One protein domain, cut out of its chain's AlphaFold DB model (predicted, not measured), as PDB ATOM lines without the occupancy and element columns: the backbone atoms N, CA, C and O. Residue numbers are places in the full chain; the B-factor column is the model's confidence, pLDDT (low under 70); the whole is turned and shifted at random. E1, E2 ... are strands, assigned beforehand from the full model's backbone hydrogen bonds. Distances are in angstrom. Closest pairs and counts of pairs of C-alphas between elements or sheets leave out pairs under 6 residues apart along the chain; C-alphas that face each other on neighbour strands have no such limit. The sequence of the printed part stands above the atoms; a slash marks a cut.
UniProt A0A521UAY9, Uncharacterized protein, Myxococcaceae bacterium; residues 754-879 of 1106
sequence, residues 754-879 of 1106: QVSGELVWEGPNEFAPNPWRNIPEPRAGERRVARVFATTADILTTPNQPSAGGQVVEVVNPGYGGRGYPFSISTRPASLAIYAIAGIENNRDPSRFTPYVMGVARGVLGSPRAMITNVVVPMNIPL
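What this domain is: This is residues 754 to 879 of the 1106 residues of an uncharacterized protein of Myxococcaceae bacterium (UniProt A0A521UAY9). Two strongly twisted sheets form a sandwich, two sheets face to face, with their strands crossed at 53 degrees and their best planes 41 degrees apart. The larger sheet has the long strands E5 and E6; the smaller one, E4, E1 and E7, covers part of it, and long links run round the outside. The printed part has 126 residues with no named helix and seven named strands, E1 to E7 along the chain, and its class is all strand. The larger sheet has the order E3, E2, E5, E6 and is antiparallel; the smaller has the order E4, E1, E7 and is mixed. The whole is compact, with a radius of gyration of the C-alphas of 14.5 A and spans of 42 by 35 by 25 A.

Where its parts are: E1, residues 754 to 760, begins at C-alpha 754 at (-25.114, 23.689, -2.076) and is 19.4 A long. E2, residues 782 to 790, is 25.7 A long, and E3 is the short strand of residues 807 to 809, 6.9 A. E4 is residues 821 to 827, 19.2 A. E5, residues 830 to 842, is 33.9 A long and bends by 63 degrees at residue 839. E6, residues 845 to 862, is 33.6 A long and bends by 99 degrees at residue 859. E7, residues 867 to 874, 20.4 A, bends by 53 degrees at residue 870 and ends at C-alpha 874 at (-6.879, 30.196, -0.439).

How they stand to each other: In the larger sheet E5 and E6 form a hairpin, with N 836 and O 855 2.9 A apart, within hydrogen-bond range. E2 is antiparallel to E5, with N 787 and O 837 at 2.9 A. E3 and E2 form a hairpin, with N 808 and O 786 at 2.9 A. In the other sheet E1 is antiparallel to E4, with N 757 and O 823 at 3.1 A, and parallel to E7, with N 758 and O 871 at 2.9 A. Between the sheets, the closest C-alphas of E6 and E7 are those of Gly 855 and Pro 874, 5.0 A apart. Those of E3 and E4 are Val 808 and Phe 823, 6.7 A. E2 and E7 are apart.

The domain as a whole: The C-alphas farthest apart, those of Ala 780 and Pro 864, are 43.8 A apart. The printed part has no cut. The links E1 to E2, E2 to E3 and E3 to E4 are long, with 21, 16 and 11 residues. Residues 877 to 878 pair, antiparallel, with residues 853 to 854 of E6. The mean pLDDT of the printed part is 87.1; it is under 70 at residues 798 to 805, 814 to 815 and 817.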
ATOM      1  N   GLN A 754     -25.430  22.327  -2.512       88.62
ATOM      2  CA  GLN A 754     -25.114  23.689  -2.076       88.62
ATOM      3  C   GLN A 754     -23.733  23.686  -1.423       88.62
ATOM      4  O   GLN A 754     -23.474  22.872  -0.539       88.62
ATOM      5  N   VAL A 755     -22.855  24.594  -1.837       89.94
ATOM      6  CA  VAL A 755     -21.488  24.720  -1.322       89.94
ATOM      7  C   VAL A 755     -21.278  26.127  -0.787       89.94
ATOM      8  O   VAL A 755     -21.553  27.106  -1.478       89.94
ATOM      9  N   SER A 756     -20.788  26.231   0.443       92.69
ATOM     10  CA  SER A 756     -20.540  27.496   1.136       92.69
ATOM     11  C   SER A 756     -19.220  27.467   1.904       92.69
ATOM     12  O   SER A 756     -18.748  26.403   2.320       92.69
ATOM     13  N   GLY A 757     -18.606  28.633   2.068       92.56
ATOM     14  CA  GLY A 757     -17.240  28.729   2.567       92.56
ATOM     15  C   GLY A 757     -16.677  30.146   2.545       92.56
ATOM     16  O   GLY A 757     -17.432  31.113   2.451       92.56
ATOM     17  N   GLU A 758     -15.351  30.259   2.618       93.38
ATOM     18  CA  GLU A 758     -14.627  31.531   2.671       93.38
ATOM     19  C   GLU A 758     -13.526  31.611   1.608       93.38
ATOM     20  O   GLU A 758     -12.767  30.661   1.408       93.38
ATOM     21  N   LEU A 759     -13.389  32.777   0.975       95.31
ATOM     22  CA  LEU A 759     -12.199  33.160   0.216       95.31
ATOM     23  C   LEU A 759     -11.184  33.779   1.184       95.31
ATOM     24  O   LEU A 759     -11.452  34.839   1.753       95.31
ATOM     25  N   VAL A 760     -10.040  33.130   1.400       93.50
ATOM     26  CA  VAL A 760      -9.060  33.536   2.422       93.50
ATOM     27  C   VAL A 760      -7.809  34.118   1.774       93.50
ATOM     28  O   VAL A 760      -7.146  33.459   0.975       93.50
ATOM     29  N   TRP A 761      -7.464  35.341   2.170       92.81
ATOM     30  CA  TRP A 761      -6.174  35.969   1.892       92.81
ATOM     31  C   TRP A 761      -5.227  35.800   3.086       92.81
ATOM     32  O   TRP A 761      -5.652  35.841   4.245       92.81
ATOM     33  N   GLU A 762      -3.936  35.638   2.809       88.44
ATOM     34  CA  GLU A 762      -2.894  35.623   3.839       88.44
ATOM     35  C   GLU A 762      -2.613  37.041   4.365       88.44
ATOM     36  O   GLU A 762      -2.659  38.027   3.625       88.44
ATOM     37  N   GLY A 763      -2.327  37.153   5.662       85.94
ATOM     38  CA  GLY A 763      -2.085  38.428   6.332       85.94
ATOM     39  C   GLY A 763      -2.268  38.352   7.854       85.94
ATOM     40  O   GLY A 763      -2.541  37.275   8.387       85.94
ATOM     41  N   PRO A 764      -2.099  39.485   8.562       81.56
ATOM     42  CA  PRO A 764      -2.018  39.530  10.022       81.56
ATOM     43  C   PRO A 764      -3.371  39.442  10.746       81.56
ATOM     44  O   PRO A 764      -3.387  39.328  11.970       81.56
ATOM     45  N   ASN A 765      -4.504  39.525  10.041       81.88
ATOM     46  CA  ASN A 765      -5.814  39.488  10.684       81.88
ATOM     47  C   ASN A 765      -6.152  38.042  11.086       81.88
ATOM     48  O   ASN A 765      -6.326  37.161  10.242       81.88
ATOM     49  N   GLU A 766      -6.238  37.789  12.393       72.62
ATOM     50  CA  GLU A 766      -6.566  36.462  12.923       72.62
ATOM     51  C   GLU A 766      -8.083  36.212  12.950       72.62
ATOM     52  O   GLU A 766      -8.529  35.159  12.499       72.62
ATOM     53  N   PHE A 767      -8.865  37.207  13.390       78.06
ATOM     54  CA  PHE A 767     -10.323  37.134  13.609       78.06
ATOM     55  C   PHE A 767     -11.134  38.069  12.691       78.06
ATOM     56  O   PHE A 767     -12.243  38.481  13.030       78.06
ATOM     57  N   ALA A 768     -10.559  38.459  11.554       81.06
ATOM     58  CA  ALA A 768     -11.208  39.288  10.543       81.06
ATOM     59  C   ALA A 768     -10.630  38.977   9.148       81.06
ATOM     60  O   ALA A 768      -9.505  38.480   9.065       81.06
ATOM     61  N   PRO A 769     -11.334  39.314   8.051       86.06
ATOM     62  CA  PRO A 769     -10.815  39.136   6.698       86.06
ATOM     63  C   PRO A 769      -9.524  39.933   6.455       86.06
ATOM     64  O   PRO A 769      -9.413  41.092   6.865       86.06
ATOM     65  N   ASN A 770      -8.541  39.336   5.773       89.31
ATOM     66  CA  ASN A 770      -7.324  40.034   5.341       89.31
ATOM     67  C   ASN A 770      -7.560  40.843   4.048       89.31
ATOM     68  O   ASN A 770      -8.180  40.318   3.124       89.31
ATOM     69  N   PRO A 771      -7.024  42.076   3.932       88.81
ATOM     70  CA  PRO A 771      -7.178  42.903   2.732       88.81
ATOM     71  C   PRO A 771      -6.507  42.272   1.504       88.81
ATOM     72  O   PRO A 771      -5.500  41.566   1.629       88.81
ATOM     73  N   TRP A 772      -7.020  42.568   0.310       92.44
ATOM     74  CA  TRP A 772      -6.684  41.905  -0.960       92.44
ATOM     75  C   TRP A 772      -5.351  42.412  -1.552       92.44
ATOM     76  O   TRP A 772      -5.277  42.869  -2.692       92.44
ATOM     77  N   ARG A 773      -4.269  42.346  -0.764       89.06
ATOM     78  CA  ARG A 773      -2.950  42.962  -1.037       89.06
ATOM     79  C   ARG A 773      -2.263  42.507  -2.329       89.06
ATOM     80  O   ARG A 773      -1.378  43.205  -2.812       89.06
ATOM     81  N   ASN A 774      -2.633  41.347  -2.867       92.12
ATOM     82  CA  ASN A 774      -2.116  40.801  -4.126       92.12
ATOM     83  C   ASN A 774      -2.925  41.246  -5.365       92.12
ATOM     84  O   ASN A 774      -2.661  40.780  -6.471       92.12
ATOM     85  N   ILE A 775      -3.878  42.170  -5.202       94.12
ATOM     86  CA  ILE A 775      -4.662  42.786  -6.280       94.12
ATOM     87  C   ILE A 775      -4.466  44.313  -6.200       94.12
ATOM     88  O   ILE A 775      -4.549  44.866  -5.102       94.12
ATOM     89  N   PRO A 776      -4.226  45.036  -7.314       94.19
ATOM     90  CA  PRO A 776      -4.064  46.494  -7.287       94.19
ATOM     91  C   PRO A 776      -5.267  47.246  -6.698       94.19
ATOM     92  O   PRO A 776      -6.377  46.717  -6.642       94.19
ATOM     93  N   GLU A 777      -5.063  48.497  -6.281       93.31
ATOM     94  CA  GLU A 777      -6.169  49.380  -5.884       93.31
ATOM     95  C   GLU A 777      -7.025  49.771  -7.110       93.31
ATOM     96  O   GLU A 777      -6.463  50.112  -8.160       93.31
ATOM     97  N   PRO A 778      -8.370  49.739  -7.016       93.62
ATOM     98  CA  PRO A 778      -9.261  50.079  -8.123       93.62
ATOM     99  C   PRO A 778      -9.245  51.581  -8.436       93.62
ATOM    100  O   PRO A 778      -9.140  52.426  -7.545       93.62
ATOM    101  N   ARG A 779      -9.411  51.944  -9.713       94.50
ATOM    102  CA  ARG A 779      -9.516  53.352 -10.133       94.50
ATOM    103  C   ARG A 779     -10.932  53.893  -9.922       94.50
ATOM    104  O   ARG A 779     -11.889  53.161  -9.671       94.50
ATOM    105  N   ALA A 780     -11.098  55.204 -10.082       93.31
ATOM    106  CA  ALA A 780     -12.405  55.852 -10.005       93.31
ATOM    107  C   ALA A 780     -13.387  55.281 -11.054       93.31
ATOM    108  O   ALA A 780     -13.237  55.512 -12.254       93.31
ATOM    109  N   GLY A 781     -14.413  54.558 -10.592       92.00
ATOM    110  CA  GLY A 781     -15.379  53.858 -11.454       92.00
ATOM    111  C   GLY A 781     -15.105  52.361 -11.650       92.00
ATOM    112  O   GLY A 781     -15.830  51.718 -12.407       92.00
ATOM    113  N   GLU A 782     -14.116  51.806 -10.955       94.25
ATOM    114  CA  GLU A 782     -13.827  50.372 -10.855       94.25
ATOM    115  C   GLU A 782     -14.084  49.869  -9.416       94.25
ATOM    116  O   GLU A 782     -14.359  50.663  -8.507       94.25
ATOM    117  N   ARG A 783     -14.017  48.551  -9.199       93.19
ATOM    118  CA  ARG A 783     -14.047  47.898  -7.878       93.19
ATOM    119  C   ARG A 783     -13.293  46.566  -7.907       93.19
ATOM    120  O   ARG A 783     -13.185  45.945  -8.963       93.19
ATOM    121  N   ARG A 784     -12.824  46.089  -6.751       94.25
ATOM    122  CA  ARG A 784     -12.345  44.705  -6.586       94.25
ATOM    123  C   ARG A 784     -13.532  43.737  -6.487       94.25
ATOM    124  O   ARG A 784     -14.472  43.997  -5.734       94.25
ATOM    125  N   VAL A 785     -13.485  42.632  -7.232       92.94
ATOM    126  CA  VAL A 785     -14.488  41.546  -7.212       92.94
ATOM    127  C   VAL A 785     -13.787  40.194  -7.298       92.94
ATOM    128  O   VAL A 785     -12.816  40.045  -8.039       92.94
ATOM    129  N   ALA A 786     -14.313  39.203  -6.582       93.44
ATOM    130  CA  ALA A 786     -13.991  37.795  -6.751       93.44
ATOM    131  C   ALA A 786     -15.241  37.025  -7.202       93.44
ATOM    132  O   ALA A 786     -16.335  37.213  -6.668       93.44
ATOM    133  N   ARG A 787     -15.083  36.174  -8.217       92.06
ATOM    134  CA  ARG A 787     -16.147  35.355  -8.813       92.06
ATOM    135  C   ARG A 787     -15.858  33.889  -8.511       92.06
ATOM    136  O   ARG A 787     -14.786  33.406  -8.872       92.06
ATOM    137  N   VAL A 788     -16.784  33.213  -7.833       93.12
ATOM    138  CA  VAL A 788     -16.631  31.839  -7.329       93.12
ATOM    139  C   VAL A 788     -17.441  30.861  -8.174       93.12
ATOM    140  O   VAL A 788     -18.612  31.095  -8.477       93.12
ATOM    141  N   PHE A 789     -16.805  29.750  -8.527       91.06
ATOM    142  CA  PHE A 789     -17.280  28.739  -9.459       91.06
ATOM    143  C   PHE A 789     -16.978  27.327  -8.938       91.06
ATOM    144  O   PHE A 789     -16.174  27.128  -8.026       91.06
ATOM    145  N   ALA A 790     -17.593  26.333  -9.573       91.12
ATOM    146  CA  ALA A 790     -17.209  24.930  -9.470       91.12
ATOM    147  C   ALA A 790     -16.754  24.430 -10.844       91.12
ATOM    148  O   ALA A 790     -17.235  24.927 -11.866       91.12
ATOM    149  N   THR A 791     -15.862  23.440 -10.883       91.81
ATOM    150  CA  THR A 791     -15.407  22.836 -12.142       91.81
ATOM    151  C   THR A 791     -16.568  22.285 -12.971       91.81
ATOM    152  O   THR A 791     -17.454  21.575 -12.471       91.81
ATOM    153  N   THR A 792     -16.546  22.566 -14.271       88.88
ATOM    154  CA  THR A 792     -17.440  21.940 -15.248       88.88
ATOM    155  C   THR A 792     -17.082  20.460 -15.392       88.88
ATOM    156  O   THR A 792     -16.005  20.022 -14.982       88.88
ATOM    157  N   ALA A 793     -17.992  19.651 -15.940       85.25
ATOM    158  CA  ALA A 793     -17.678  18.249 -16.226       85.25
ATOM    159  C   ALA A 793     -16.632  18.110 -17.353       85.25
ATOM    160  O   ALA A 793     -15.949  17.094 -17.428       85.25
ATOM    161  N   ASP A 794     -16.521  19.129 -18.211       86.81
ATOM    162  CA  ASP A 794     -15.759  19.106 -19.456       86.81
ATOM    163  C   ASP A 794     -15.592  20.514 -20.076       86.81
ATOM    164  O   ASP A 794     -16.095  21.510 -19.550       86.81
ATOM    165  N   ILE A 795     -14.900  20.582 -21.223       87.62
ATOM    166  CA  ILE A 795     -14.660  21.798 -22.027       87.62
ATOM    167  C   ILE A 795     -15.866  22.267 -22.872       87.62
ATOM    168  O   ILE A 795     -15.788  23.310 -23.527       87.62
ATOM    169  N   LEU A 796     -16.947  21.486 -22.962       83.12
ATOM    170  CA  LEU A 796     -18.115  21.767 -23.815       83.12
ATOM    171  C   LEU A 796     -19.211  22.480 -23.018       83.12
ATOM    172  O   LEU A 796     -19.863  23.400 -23.509       83.12
ATOM    173  N   THR A 797     -19.361  22.067 -21.764       79.44
ATOM    174  CA  THR A 797     -20.190  22.670 -20.731       79.44
ATOM    175  C   THR A 797     -19.663  24.067 -20.417       79.44
ATOM    176  O   THR A 797     -18.616  24.222 -19.791       79.44
ATOM    177  N   THR A 798     -20.399  25.106 -20.810       69.81
ATOM    178  CA  THR A 798     -20.123  26.474 -20.352       69.81
ATOM    179  C   THR A 798     -20.327  26.569 -18.836       69.81
ATOM    180  O   THR A 798     -21.363  26.104 -18.351       69.81
ATOM    181  N   PRO A 799     -19.407  27.187 -18.071       67.81
ATOM    182  CA  PRO A 799     -19.638  27.437 -16.655       67.81
ATOM    183  C   PRO A 799     -20.820  28.398 -16.495       67.81
ATOM    184  O   PRO A 799     -20.935  29.392 -17.215       67.81
ATOM    185  N   ASN A 800     -21.707  28.115 -15.541       64.69
ATOM    186  CA  ASN A 800     -22.774  29.050 -15.197       64.69
ATOM    187  C   ASN A 800     -22.161  30.356 -14.674       64.69
ATOM    188  O   ASN A 800     -21.218  30.330 -13.881       64.69
ATOM    189  N   GLN A 801     -22.740  31.495 -15.066       66.19
ATOM    190  CA  GLN A 801     -22.421  32.778 -14.439       66.19
ATOM    191  C   GLN A 801     -22.654  32.676 -12.920       66.19
ATOM    192  O   GLN A 801     -23.626  32.037 -12.499       66.19
ATOM    193  N   PRO A 802     -21.781  33.269 -12.084       65.25
ATOM    194  CA  PRO A 802     -21.857  33.088 -10.644       65.25
ATOM    195  C   PRO A 802     -23.180  33.652 -10.125       65.25
ATOM    196  O   PRO A 802     -23.518  34.813 -10.366       65.25
ATOM    197  N   SER A 803     -23.934  32.820  -9.400       64.94
ATOM    198  CA  SER A 803     -25.136  33.258  -8.681       64.94
ATOM    199  C   SER A 803     -24.803  34.387  -7.696       64.94
ATOM    200  O   SER A 803     -23.636  34.583  -7.362       64.94
ATOM    201  N   ALA A 804     -25.804  35.097  -7.167       65.12
ATOM    202  CA  ALA A 804     -25.570  36.243  -6.281       65.12
ATOM    203  C   ALA A 804     -24.656  35.944  -5.066       65.12
ATOM    204  O   ALA A 804     -23.900  36.818  -4.662       65.12
ATOM    205  N   GLY A 805     -24.672  34.719  -4.519       69.19
ATOM    206  CA  GLY A 805     -23.764  34.298  -3.436       69.19
ATOM    207  C   GLY A 805     -22.354  33.878  -3.886       69.19
ATOM    208  O   GLY A 805     -21.492  33.643  -3.044       69.19
ATOM    209  N   GLY A 806     -22.107  33.782  -5.194       79.31
ATOM    210  CA  GLY A 806     -20.798  33.532  -5.807       79.31
ATOM    211  C   GLY A 806     -20.101  34.795  -6.323       79.31
ATOM    212  O   GLY A 806     -19.032  34.688  -6.917       79.31
ATOM    213  N   GLN A 807     -20.685  35.981  -6.126       86.62
ATOM    214  CA  GLN A 807     -20.007  37.261  -6.333       86.62
ATOM    215  C   GLN A 807     -19.611  37.846  -4.978       86.62
ATOM    216  O   GLN A 807     -20.464  38.197  -4.167       86.62
ATOM    217  N   VAL A 808     -18.306  37.951  -4.744       84.56
ATOM    218  CA  VAL A 808     -17.709  38.400  -3.484       84.56
ATOM    219  C   VAL A 808     -16.972  39.719  -3.724       84.56
ATOM    220  O   VAL A 808     -16.364  39.924  -4.775       84.56
ATOM    221  N   VAL A 809     -17.025  40.632  -2.758       85.81
ATOM    222  CA  VAL A 809     -16.374  41.954  -2.803       85.81
ATOM    223  C   VAL A 809     -15.556  42.180  -1.534       85.81
ATOM    224  O   VAL A 809     -15.794  41.520  -0.525       85.81
ATOM    225  N   GLU A 810     -14.639  43.149  -1.547       80.81
ATOM    226  CA  GLU A 810     -13.798  43.511  -0.389       80.81
ATOM    227  C   GLU A 810     -14.573  44.263   0.730       80.81
ATOM    228  O   GLU A 810     -14.033  45.093   1.453       80.81
ATOM    229  N   VAL A 811     -15.870  43.983   0.888       79.00
ATOM    230  CA  VAL A 811     -16.731  44.512   1.953       79.00
ATOM    231  C   VAL A 811     -17.541  43.355   2.522       79.00
ATOM    232  O   VAL A 811     -18.308  42.719   1.802       79.00
ATOM    233  N   VAL A 812     -17.388  43.097   3.820       77.25
ATOM    234  CA  VAL A 812     -18.152  42.075   4.545       77.25
ATOM    235  C   VAL A 812     -19.148  42.757   5.483       77.25
ATOM    236  O   VAL A 812     -18.891  43.847   5.995       77.25
ATOM    237  N   ASN A 813     -20.312  42.137   5.682       75.44
ATOM    238  CA  ASN A 813     -21.370  42.692   6.523       75.44
ATOM    239  C   ASN A 813     -20.903  42.872   7.986       75.44
ATOM    240  O   ASN A 813     -20.237  41.979   8.520       75.44
ATOM    241  N   PRO A 814     -21.290  43.970   8.669       65.31
ATOM    242  CA  PRO A 814     -20.986  44.171  10.083       65.31
ATOM    243  C   PRO A 814     -21.447  42.992  10.952       65.31
ATOM    244  O   PRO A 814     -22.572  42.516  10.812       65.31
ATOM    245  N   GLY A 815     -20.579  42.540  11.860       62.16
ATOM    246  CA  GLY A 815     -20.835  41.389  12.738       62.16
ATOM    247  C   GLY A 815     -20.370  40.031  12.196       62.16
ATOM    248  O   GLY A 815     -20.549  39.025  12.877       62.16
ATOM    249  N   TYR A 816     -19.755  39.975  11.010       71.81
ATOM    250  CA  TYR A 816     -19.083  38.769  10.521       71.81
ATOM    251  C   TYR A 816     -17.750  38.535  11.253       71.81
ATOM    252  O   TYR A 816     -16.902  39.422  11.272       71.81
ATOM    253  N   GLY A 817     -17.565  37.345  11.836       67.69
ATOM    254  CA  GLY A 817     -16.372  36.965  12.614       67.69
ATOM    255  C   GLY A 817     -15.489  35.888  11.971       67.69
ATOM    256  O   GLY A 817     -14.729  35.227  12.673       67.69
ATOM    257  N   GLY A 818     -15.644  35.647  10.667       74.38
ATOM    258  CA  GLY A 818     -14.832  34.691   9.912       74.38
ATOM    259  C   GLY A 818     -13.494  35.263   9.425       74.38
ATOM    260  O   GLY A 818     -13.234  36.464   9.546       74.38
ATOM    261  N   ARG A 819     -12.625  34.398   8.884       79.88
ATOM    262  CA  ARG A 819     -11.226  34.740   8.539       79.88
ATOM    263  C   ARG A 819     -11.038  35.140   7.076       79.88
ATOM    264  O   ARG A 819     -10.031  35.753   6.726       79.88
ATOM    265  N   GLY A 820     -11.996  34.802   6.222       87.69
ATOM    266  CA  GLY A 820     -12.065  35.209   4.825       87.69
ATOM    267  C   GLY A 820     -13.393  35.872   4.465       87.69
ATOM    268  O   GLY A 820     -14.168  36.295   5.320       87.69
ATOM    269  N   TYR A 821     -13.652  35.969   3.165       92.88
ATOM    270  CA  TYR A 821     -14.846  36.598   2.608       92.88
ATOM    271  C   TYR A 821     -15.866  35.508   2.224       92.88
ATOM    272  O   TYR A 821     -15.513  34.619   1.444       92.88
ATOM    273  N   PRO A 822     -17.104  35.529   2.754       91.81
ATOM    274  CA  PRO A 822     -18.049  34.425   2.596       91.81
ATOM    275  C   PRO A 822     -18.573  34.277   1.162       91.81
ATOM    276  O   PRO A 822     -18.886  35.268   0.502       91.81
ATOM    277  N   PHE A 823     -18.767  33.030   0.723       92.62
ATOM    278  CA  PHE A 823     -19.462  32.684  -0.521       92.62
ATOM    279  C   PHE A 823     -20.478  31.548  -0.323       92.62
ATOM    280  O   PHE A 823     -20.392  30.754   0.618       92.62
ATOM    281  N   SER A 824     -21.443  31.449  -1.240       90.38
ATOM    282  CA  SER A 824     -22.400  30.342  -1.329       90.38
ATOM    283  C   SER A 824     -22.874  30.148  -2.775       90.38
ATOM    284  O   SER A 824     -23.455  31.057  -3.369       90.38
ATOM    285  N   ILE A 825     -22.629  28.968  -3.347       89.31
ATOM    286  CA  ILE A 825     -22.980  28.605  -4.730       89.31
ATOM    287  C   ILE A 825     -23.670  27.238  -4.792       89.31
ATOM    288  O   ILE A 825     -23.496  26.403  -3.907       89.31
ATOM    289  N   SER A 826     -24.438  26.993  -5.856       86.69
ATOM    290  CA  SER A 826     -25.016  25.676  -6.144       86.69
ATOM    291  C   SER A 826     -24.241  24.987  -7.268       86.69
ATOM    292  O   SER A 826     -23.857  25.637  -8.244       86.69
ATOM    293  N   THR A 827     -23.989  23.686  -7.135       84.94
ATOM    294  CA  THR A 827     -23.093  22.909  -8.004       84.94
ATOM    295  C   THR A 827     -23.728  21.591  -8.457       84.94
ATOM    296  O   THR A 827     -24.705  21.100  -7.880       84.94
ATOM    297  N   ARG A 828     -23.141  20.971  -9.491       84.75
ATOM    298  CA  ARG A 828     -23.432  19.574  -9.850       84.75
ATOM    299  C   ARG A 828     -23.030  18.633  -8.697       84.75
ATOM    300  O   ARG A 828     -21.987  18.879  -8.090       84.75
ATOM    301  N   PRO A 829     -23.780  17.550  -8.427       81.94
ATOM    302  CA  PRO A 829     -23.284  16.448  -7.609       81.94
ATOM    303  C   PRO A 829     -22.146  15.719  -8.334       81.94
ATOM    304  O   PRO A 829     -22.351  15.182  -9.424       81.94
ATOM    305  N   ALA A 830     -20.943  15.758  -7.762       83.94
ATOM    306  CA  ALA A 830     -19.723  15.116  -8.251       83.94
ATOM    307  C   ALA A 830     -18.604  15.230  -7.197       83.94
ATOM    308  O   ALA A 830     -18.728  15.999  -6.246       83.94
ATOM    309  N   SER A 831     -17.471  14.556  -7.420       88.44
ATOM    310  CA  SER A 831     -16.191  15.124  -6.978       88.44
ATOM    311  C   SER A 831     -15.867  16.319  -7.879       88.44
ATOM    312  O   SER A 831     -15.988  16.214  -9.105       88.44
ATOM    313  N   LEU A 832     -15.530  17.465  -7.294       90.75
ATOM    314  CA  LEU A 832     -15.237  18.699  -8.022       90.75
ATOM    315  C   LEU A 832     -14.242  19.579  -7.255       90.75
ATOM    316  O   LEU A 832     -14.025  19.394  -6.056       90.75
ATOM    317  N   ALA A 833     -13.678  20.570  -7.944       94.06
ATOM    318  CA  ALA A 833     -12.931  21.646  -7.307       94.06
ATOM    319  C   ALA A 833     -13.778  22.927  -7.288       94.06
ATOM    320  O   ALA A 833     -14.502  23.231  -8.243       94.06
ATOM    321  N   ILE A 834     -13.670  23.685  -6.200       94.50
ATOM    322  CA  ILE A 834     -14.230  25.032  -6.070       94.50
ATOM    323  C   ILE A 834     -13.102  26.013  -6.361       94.50
ATOM    324  O   ILE A 834     -12.049  25.938  -5.731       94.50
ATOM    325  N   TYR A 835     -13.306  26.928  -7.303       94.88
ATOM    326  CA  TYR A 835     -12.306  27.931  -7.660       94.88
ATOM    327  C   TYR A 835     -12.894  29.335  -7.628       94.88
ATOM    328  O   TYR A 835     -14.072  29.545  -7.915       94.88
ATOM    329  N   ALA A 836     -12.059  30.309  -7.294       95.06
ATOM    330  CA  ALA A 836     -12.405  31.718  -7.329       95.06
ATOM    331  C   ALA A 836     -11.375  32.486  -8.154       95.06
ATOM    332  O   ALA A 836     -10.178  32.225  -8.053       95.06
ATOM    333  N   ILE A 837     -11.841  33.436  -8.962       93.50
ATOM    334  CA  ILE A 837     -10.994  34.353  -9.733       93.50
ATOM    335  C   ILE A 837     -11.282  35.766  -9.240       93.50
ATOM    336  O   ILE A 837     -12.431  36.209  -9.268       93.50
ATOM    337  N   ALA A 838     -10.247  36.463  -8.785       94.75
ATOM    338  CA  ALA A 838     -10.324  37.791  -8.200       94.75
ATOM    339  C   ALA A 838      -9.519  38.818  -9.002       94.75
ATOM    340  O   ALA A 838      -8.464  38.521  -9.574       94.75
ATOM    341  N   GLY A 839     -10.045  40.039  -9.062       94.50
ATOM    342  CA  GLY A 839      -9.485  41.104  -9.879       94.50
ATOM    343  C   GLY A 839     -10.318  42.382  -9.871       94.50
ATOM    344  O   GLY A 839     -11.098  42.623  -8.947       94.50
ATOM    345  N   ILE A 840     -10.134  43.207 -10.900       93.69
ATOM    346  CA  ILE A 840     -10.740  44.540 -11.022       93.69
ATOM    347  C   ILE A 840     -11.883  44.517 -12.038       93.69
ATOM    348  O   ILE A 840     -11.708  44.056 -13.162       93.69
ATOM    349  N   GLU A 841     -13.046  45.033 -11.654       90.94
ATOM    350  CA  GLU A 841     -14.261  45.110 -12.469       90.94
ATOM    351  C   GLU A 841     -14.678  46.571 -12.695       90.94
ATOM    352  O   GLU A 841     -14.555  47.402 -11.793       90.94
ATOM    353  N   ASN A 842     -15.212  46.904 -13.875       91.06
ATOM    354  CA  ASN A 842     -15.772  48.234 -14.126       91.06
ATOM    355  C   ASN A 842     -17.223  48.369 -13.623       91.06
ATOM    356  O   ASN A 842     -18.112  47.631 -14.047       91.06
ATOM    357  N   ASN A 843     -17.501  49.398 -12.818       89.50
ATOM    358  CA  ASN A 843     -18.800  49.599 -12.155       89.50
ATOM    359  C   ASN A 843     -19.962  49.936 -13.112       89.50
ATOM    360  O   ASN A 843     -21.114  49.962 -12.681       89.50
ATOM    361  N   ARG A 844     -19.685  50.244 -14.388       88.12
ATOM    362  CA  ARG A 844     -20.701  50.502 -15.431       88.12
ATOM    363  C   ARG A 844     -20.810  49.381 -16.463       88.12
ATOM    364  O   ARG A 844     -21.794  49.343 -17.194       88.12
ATOM    365  N   ASP A 845     -19.804  48.519 -16.549       84.19
ATOM    366  CA  ASP A 845     -19.694  47.464 -17.555       84.19
ATOM    367  C   ASP A 845     -18.992  46.237 -16.943       84.19
ATOM    368  O   ASP A 845     -17.790  46.053 -17.148       84.19
ATOM    369  N   PRO A 846     -19.716  45.387 -16.184       79.69
ATOM    370  CA  PRO A 846     -19.140  44.212 -15.520       79.69
ATOM    371  C   PRO A 846     -18.569  43.138 -16.464       79.69
ATOM    372  O   PRO A 846     -17.959  42.180 -15.988       79.69
ATOM    373  N   SER A 847     -18.729  43.273 -17.789       75.12
ATOM    374  CA  SER A 847     -17.988  42.441 -18.750       75.12
ATOM    375  C   SER A 847     -16.490  42.785 -18.762       75.12
ATOM    376  O   SER A 847     -15.652  41.925 -19.027       75.12
ATOM    377  N   ARG A 848     -16.129  44.021 -18.390       84.69
ATOM    378  CA  ARG A 848     -14.741  44.464 -18.210       84.69
ATOM    379  C   ARG A 848     -14.240  44.038 -16.840       84.69
ATOM    380  O   ARG A 848     -14.352  44.782 -15.866       84.69
ATOM    381  N   PHE A 849     -13.683  42.836 -16.802       86.75
ATOM    382  CA  PHE A 849     -13.022  42.260 -15.643       86.75
ATOM    383  C   PHE A 849     -11.564  41.932 -15.987       86.75
ATOM    384  O   PHE A 849     -11.297  41.262 -16.982       86.75
ATOM    385  N   THR A 850     -10.622  42.411 -15.177       91.25
ATOM    386  CA  THR A 850      -9.192  42.097 -15.280       91.25
ATOM    387  C   THR A 850      -8.817  41.170 -14.122       91.25
ATOM    388  O   THR A 850      -8.741  41.653 -12.988       91.25
ATOM    389  N   PRO A 851      -8.619  39.861 -14.365       93.25
ATOM    390  CA  PRO A 851      -8.192  38.917 -13.335       93.25
ATOM    391  C   PRO A 851      -6.734  39.167 -12.919       93.25
ATOM    392  O   PRO A 851      -5.910  39.557 -13.743       93.25
ATOM    393  N   TYR A 852      -6.426  38.913 -11.647       95.38
ATOM    394  CA  TYR A 852      -5.073  39.022 -11.078       95.38
ATOM    395  C   TYR A 852      -4.677  37.799 -10.244       95.38
ATOM    396  O   TYR A 852      -3.511  37.411 -10.233       95.38
ATOM    397  N   VAL A 853      -5.637  37.201  -9.531       96.69
ATOM    398  CA  VAL A 853      -5.392  36.135  -8.550       96.69
ATOM    399  C   VAL A 853      -6.479  35.072  -8.650       96.69
ATOM    400  O   VAL A 853      -7.657  35.383  -8.838       96.69
ATOM    401  N   MET A 854      -6.090  33.815  -8.487       96.31
ATOM    402  CA  MET A 854      -6.963  32.661  -8.334       96.31
ATOM    403  C   MET A 854      -6.809  32.056  -6.932       96.31
ATOM    404  O   MET A 854      -5.768  32.166  -6.285       96.31
ATOM    405  N   GLY A 855      -7.857  31.381  -6.476       96.88
ATOM    406  CA  GLY A 855      -7.782  30.400  -5.401       96.88
ATOM    407  C   GLY A 855      -8.532  29.133  -5.783       96.88
ATOM    408  O   GLY A 855      -9.507  29.203  -6.534       96.88
ATOM    409  N   VAL A 856      -8.079  27.976  -5.295       97.31
ATOM    410  CA  VAL A 856      -8.685  26.668  -5.600       97.31
ATOM    411  C   VAL A 856      -8.726  25.784  -4.353       97.31
ATOM    412  O   VAL A 856      -7.704  25.568  -3.707       97.31
ATOM    413  N   ALA A 857      -9.899  25.226  -4.058       95.94
ATOM    414  CA  ALA A 857     -10.101  24.131  -3.116       95.94
ATOM    415  C   ALA A 857     -10.415  22.844  -3.900       95.94
ATOM    416  O   ALA A 857     -11.420  22.770  -4.611       95.94
ATOM    417  N   ARG A 858      -9.532  21.846  -3.790       94.19
ATOM    418  CA  ARG A 858      -9.629  20.532  -4.452       94.19
ATOM    419  C   ARG A 858     -10.426  19.546  -3.581       94.19
ATOM    420  O   ARG A 858     -10.532  19.742  -2.371       94.19
ATOM    421  N   GLY A 859     -10.939  18.469  -4.173       90.19
ATOM    422  CA  GLY A 859     -11.521  17.325  -3.457       90.19
ATOM    423  C   GLY A 859     -12.885  17.573  -2.801       90.19
ATOM    424  O   GLY A 859     -13.239  16.887  -1.842       90.19
ATOM    425  N   VAL A 860     -13.664  18.543  -3.286       89.81
ATOM    426  CA  VAL A 860     -14.982  18.873  -2.725       89.81
ATOM    427  C   VAL A 860     -16.027  17.888  -3.267       89.81
ATOM    428  O   VAL A 860     -16.416  17.946  -4.433       89.81
ATOM    429  N   LEU A 861     -16.479  16.963  -2.415       87.94
ATOM    430  CA  LEU A 861     -17.405  15.888  -2.785       87.94
ATOM    431  C   LEU A 861     -18.875  16.283  -2.560       87.94
ATOM    432  O   LEU A 861     -19.389  16.230  -1.443       87.94
ATOM    433  N   GLY A 862     -19.570  16.641  -3.639       83.94
ATOM    434  CA  GLY A 862     -20.996  16.959  -3.637       83.94
ATOM    435  C   GLY A 862     -21.889  15.753  -3.917       83.94
ATOM    436  O   GLY A 862     -21.929  15.249  -5.038       83.94
ATOM    437  N   SER A 863     -22.674  15.325  -2.927       82.25
ATOM    438  CA  SER A 863     -23.797  14.398  -3.133       82.25
ATOM    439  C   SER A 863     -25.096  15.150  -3.488       82.25
ATOM    440  O   SER A 863     -25.230  16.337  -3.163       82.25
ATOM    441  N   PRO A 864     -26.086  14.492  -4.126       82.25
ATOM    442  CA  PRO A 864     -27.376  15.109  -4.439       82.25
ATOM    443  C   PRO A 864     -28.065  15.703  -3.198       82.25
ATOM    444  O   PRO A 864     -28.168  15.033  -2.174       82.25
ATOM    445  N   ARG A 865     -28.543  16.954  -3.290       79.44
ATOM    446  CA  ARG A 865     -29.093  17.772  -2.178       79.44
ATOM    447  C   ARG A 865     -28.131  18.092  -1.015       79.44
ATOM    448  O   ARG A 865     -28.570  18.721  -0.054       79.44
ATOM    449  N   ALA A 866     -26.863  17.675  -1.042       83.44
ATOM    450  CA  ALA A 866     -25.962  17.898   0.090       83.44
ATOM    451  C   ALA A 866     -25.681  19.394   0.330       83.44
ATOM    452  O   ALA A 866     -25.639  20.189  -0.611       83.44
ATOM    453  N   MET A 867     -25.457  19.758   1.596       88.69
ATOM    454  CA  MET A 867     -25.000  21.086   2.009       88.69
ATOM    455  C   MET A 867     -23.564  20.981   2.522       88.69
ATOM    456  O   MET A 867     -23.326  20.453   3.606       88.69
ATOM    457  N   ILE A 868     -22.612  21.485   1.742       88.12
ATOM    458  CA  ILE A 868     -21.207  21.604   2.133       88.12
ATOM    459  C   ILE A 868     -20.994  23.004   2.718       88.12
ATOM    460  O   ILE A 868     -21.421  24.013   2.149       88.12
ATOM    461  N   THR A 869     -20.336  23.057   3.869       92.19
ATOM    462  CA  THR A 869     -19.999  24.285   4.599       92.19
ATOM    463  C   THR A 869     -18.495  24.335   4.857       92.19
ATOM    464  O   THR A 869     -17.809  23.323   4.717       92.19
ATOM    465  N   ASN A 870     -17.983  25.506   5.245       89.69
ATOM    466  CA  ASN A 870     -16.589  25.713   5.652       89.69
ATOM    467  C   ASN A 870     -15.535  25.380   4.572       89.69
ATOM    468  O   ASN A 870     -14.393  25.064   4.903       89.69
ATOM    469  N   VAL A 871     -15.881  25.471   3.279       92.62
ATOM    470  CA  VAL A 871     -14.897  25.318   2.192       92.62
ATOM    471  C   VAL A 871     -13.960  26.529   2.171       92.62
ATOM    472  O   VAL A 871     -14.364  27.628   1.799       92.62
ATOM    473  N   VAL A 872     -12.702  26.338   2.559       93.81
ATOM    474  CA  VAL A 872     -11.679  27.391   2.509       93.81
ATOM    475  C   VAL A 872     -11.015  27.398   1.134       93.81
ATOM    476  O   VAL A 872     -10.406  26.410   0.733       93.81
ATOM    477  N   VAL A 873     -11.105  28.525   0.429       96.56
ATOM    478  CA  VAL A 873     -10.449  28.760  -0.864       96.56
ATOM    479  C   VAL A 873      -9.296  29.753  -0.646       96.56
ATOM    480  O   VAL A 873      -9.560  30.943  -0.452       96.56
ATOM    481  N   PRO A 874      -8.024  29.307  -0.633       95.38
ATOM    482  CA  PRO A 874      -6.879  30.196  -0.439       95.38
ATOM    483  C   PRO A 874      -6.612  31.015  -1.708       95.38
ATOM    484  O   PRO A 874      -6.393  30.460  -2.781       95.38
ATOM    485  N   MET A 875      -6.624  32.341  -1.590       96.62
ATOM    486  CA  MET A 875      -6.503  33.293  -2.702       96.62
ATOM    487  C   MET A 875      -5.044  33.711  -2.924       96.62
ATOM    488  O   MET A 875      -4.685  34.884  -2.788       96.62
ATOM    489  N   ASN A 876      -4.187  32.729  -3.213       95.12
ATOM    490  CA  ASN A 876      -2.730  32.887  -3.264       95.12
ATOM    491  C   ASN A 876      -2.070  32.464  -4.592       95.12
ATOM    492  O   ASN A 876      -0.850  32.563  -4.710       95.12
ATOM    493  N   ILE A 877      -2.840  32.044  -5.601       97.25
ATOM    494  CA  ILE A 877      -2.308  31.637  -6.909       97.25
ATOM    495  C   ILE A 877      -2.292  32.866  -7.839       97.25
ATOM    496  O   ILE A 877      -3.365  33.393  -8.139       97.25
ATOM    497  N   PRO A 878      -1.132  33.363  -8.303       96.75
ATOM    498  CA  PRO A 878      -1.093  34.495  -9.227       96.75
ATOM    499  C   PRO A 878      -1.615  34.092 -10.616       96.75
ATOM    500  O   PRO A 878      -1.591  32.918 -10.985       96.75
ATOM    501  N   LEU A 879      -2.111  35.068 -11.379       96.50
ATOM    502  CA  LEU A 879      -2.542  34.904 -12.771       96.50
ATOM    503  C   LEU A 879      -1.671  35.762 -13.696       96.50
ATOM    504  O   LEU A 879      -2.142  36.698 -14.340       96.50
TER     505      LEU A 879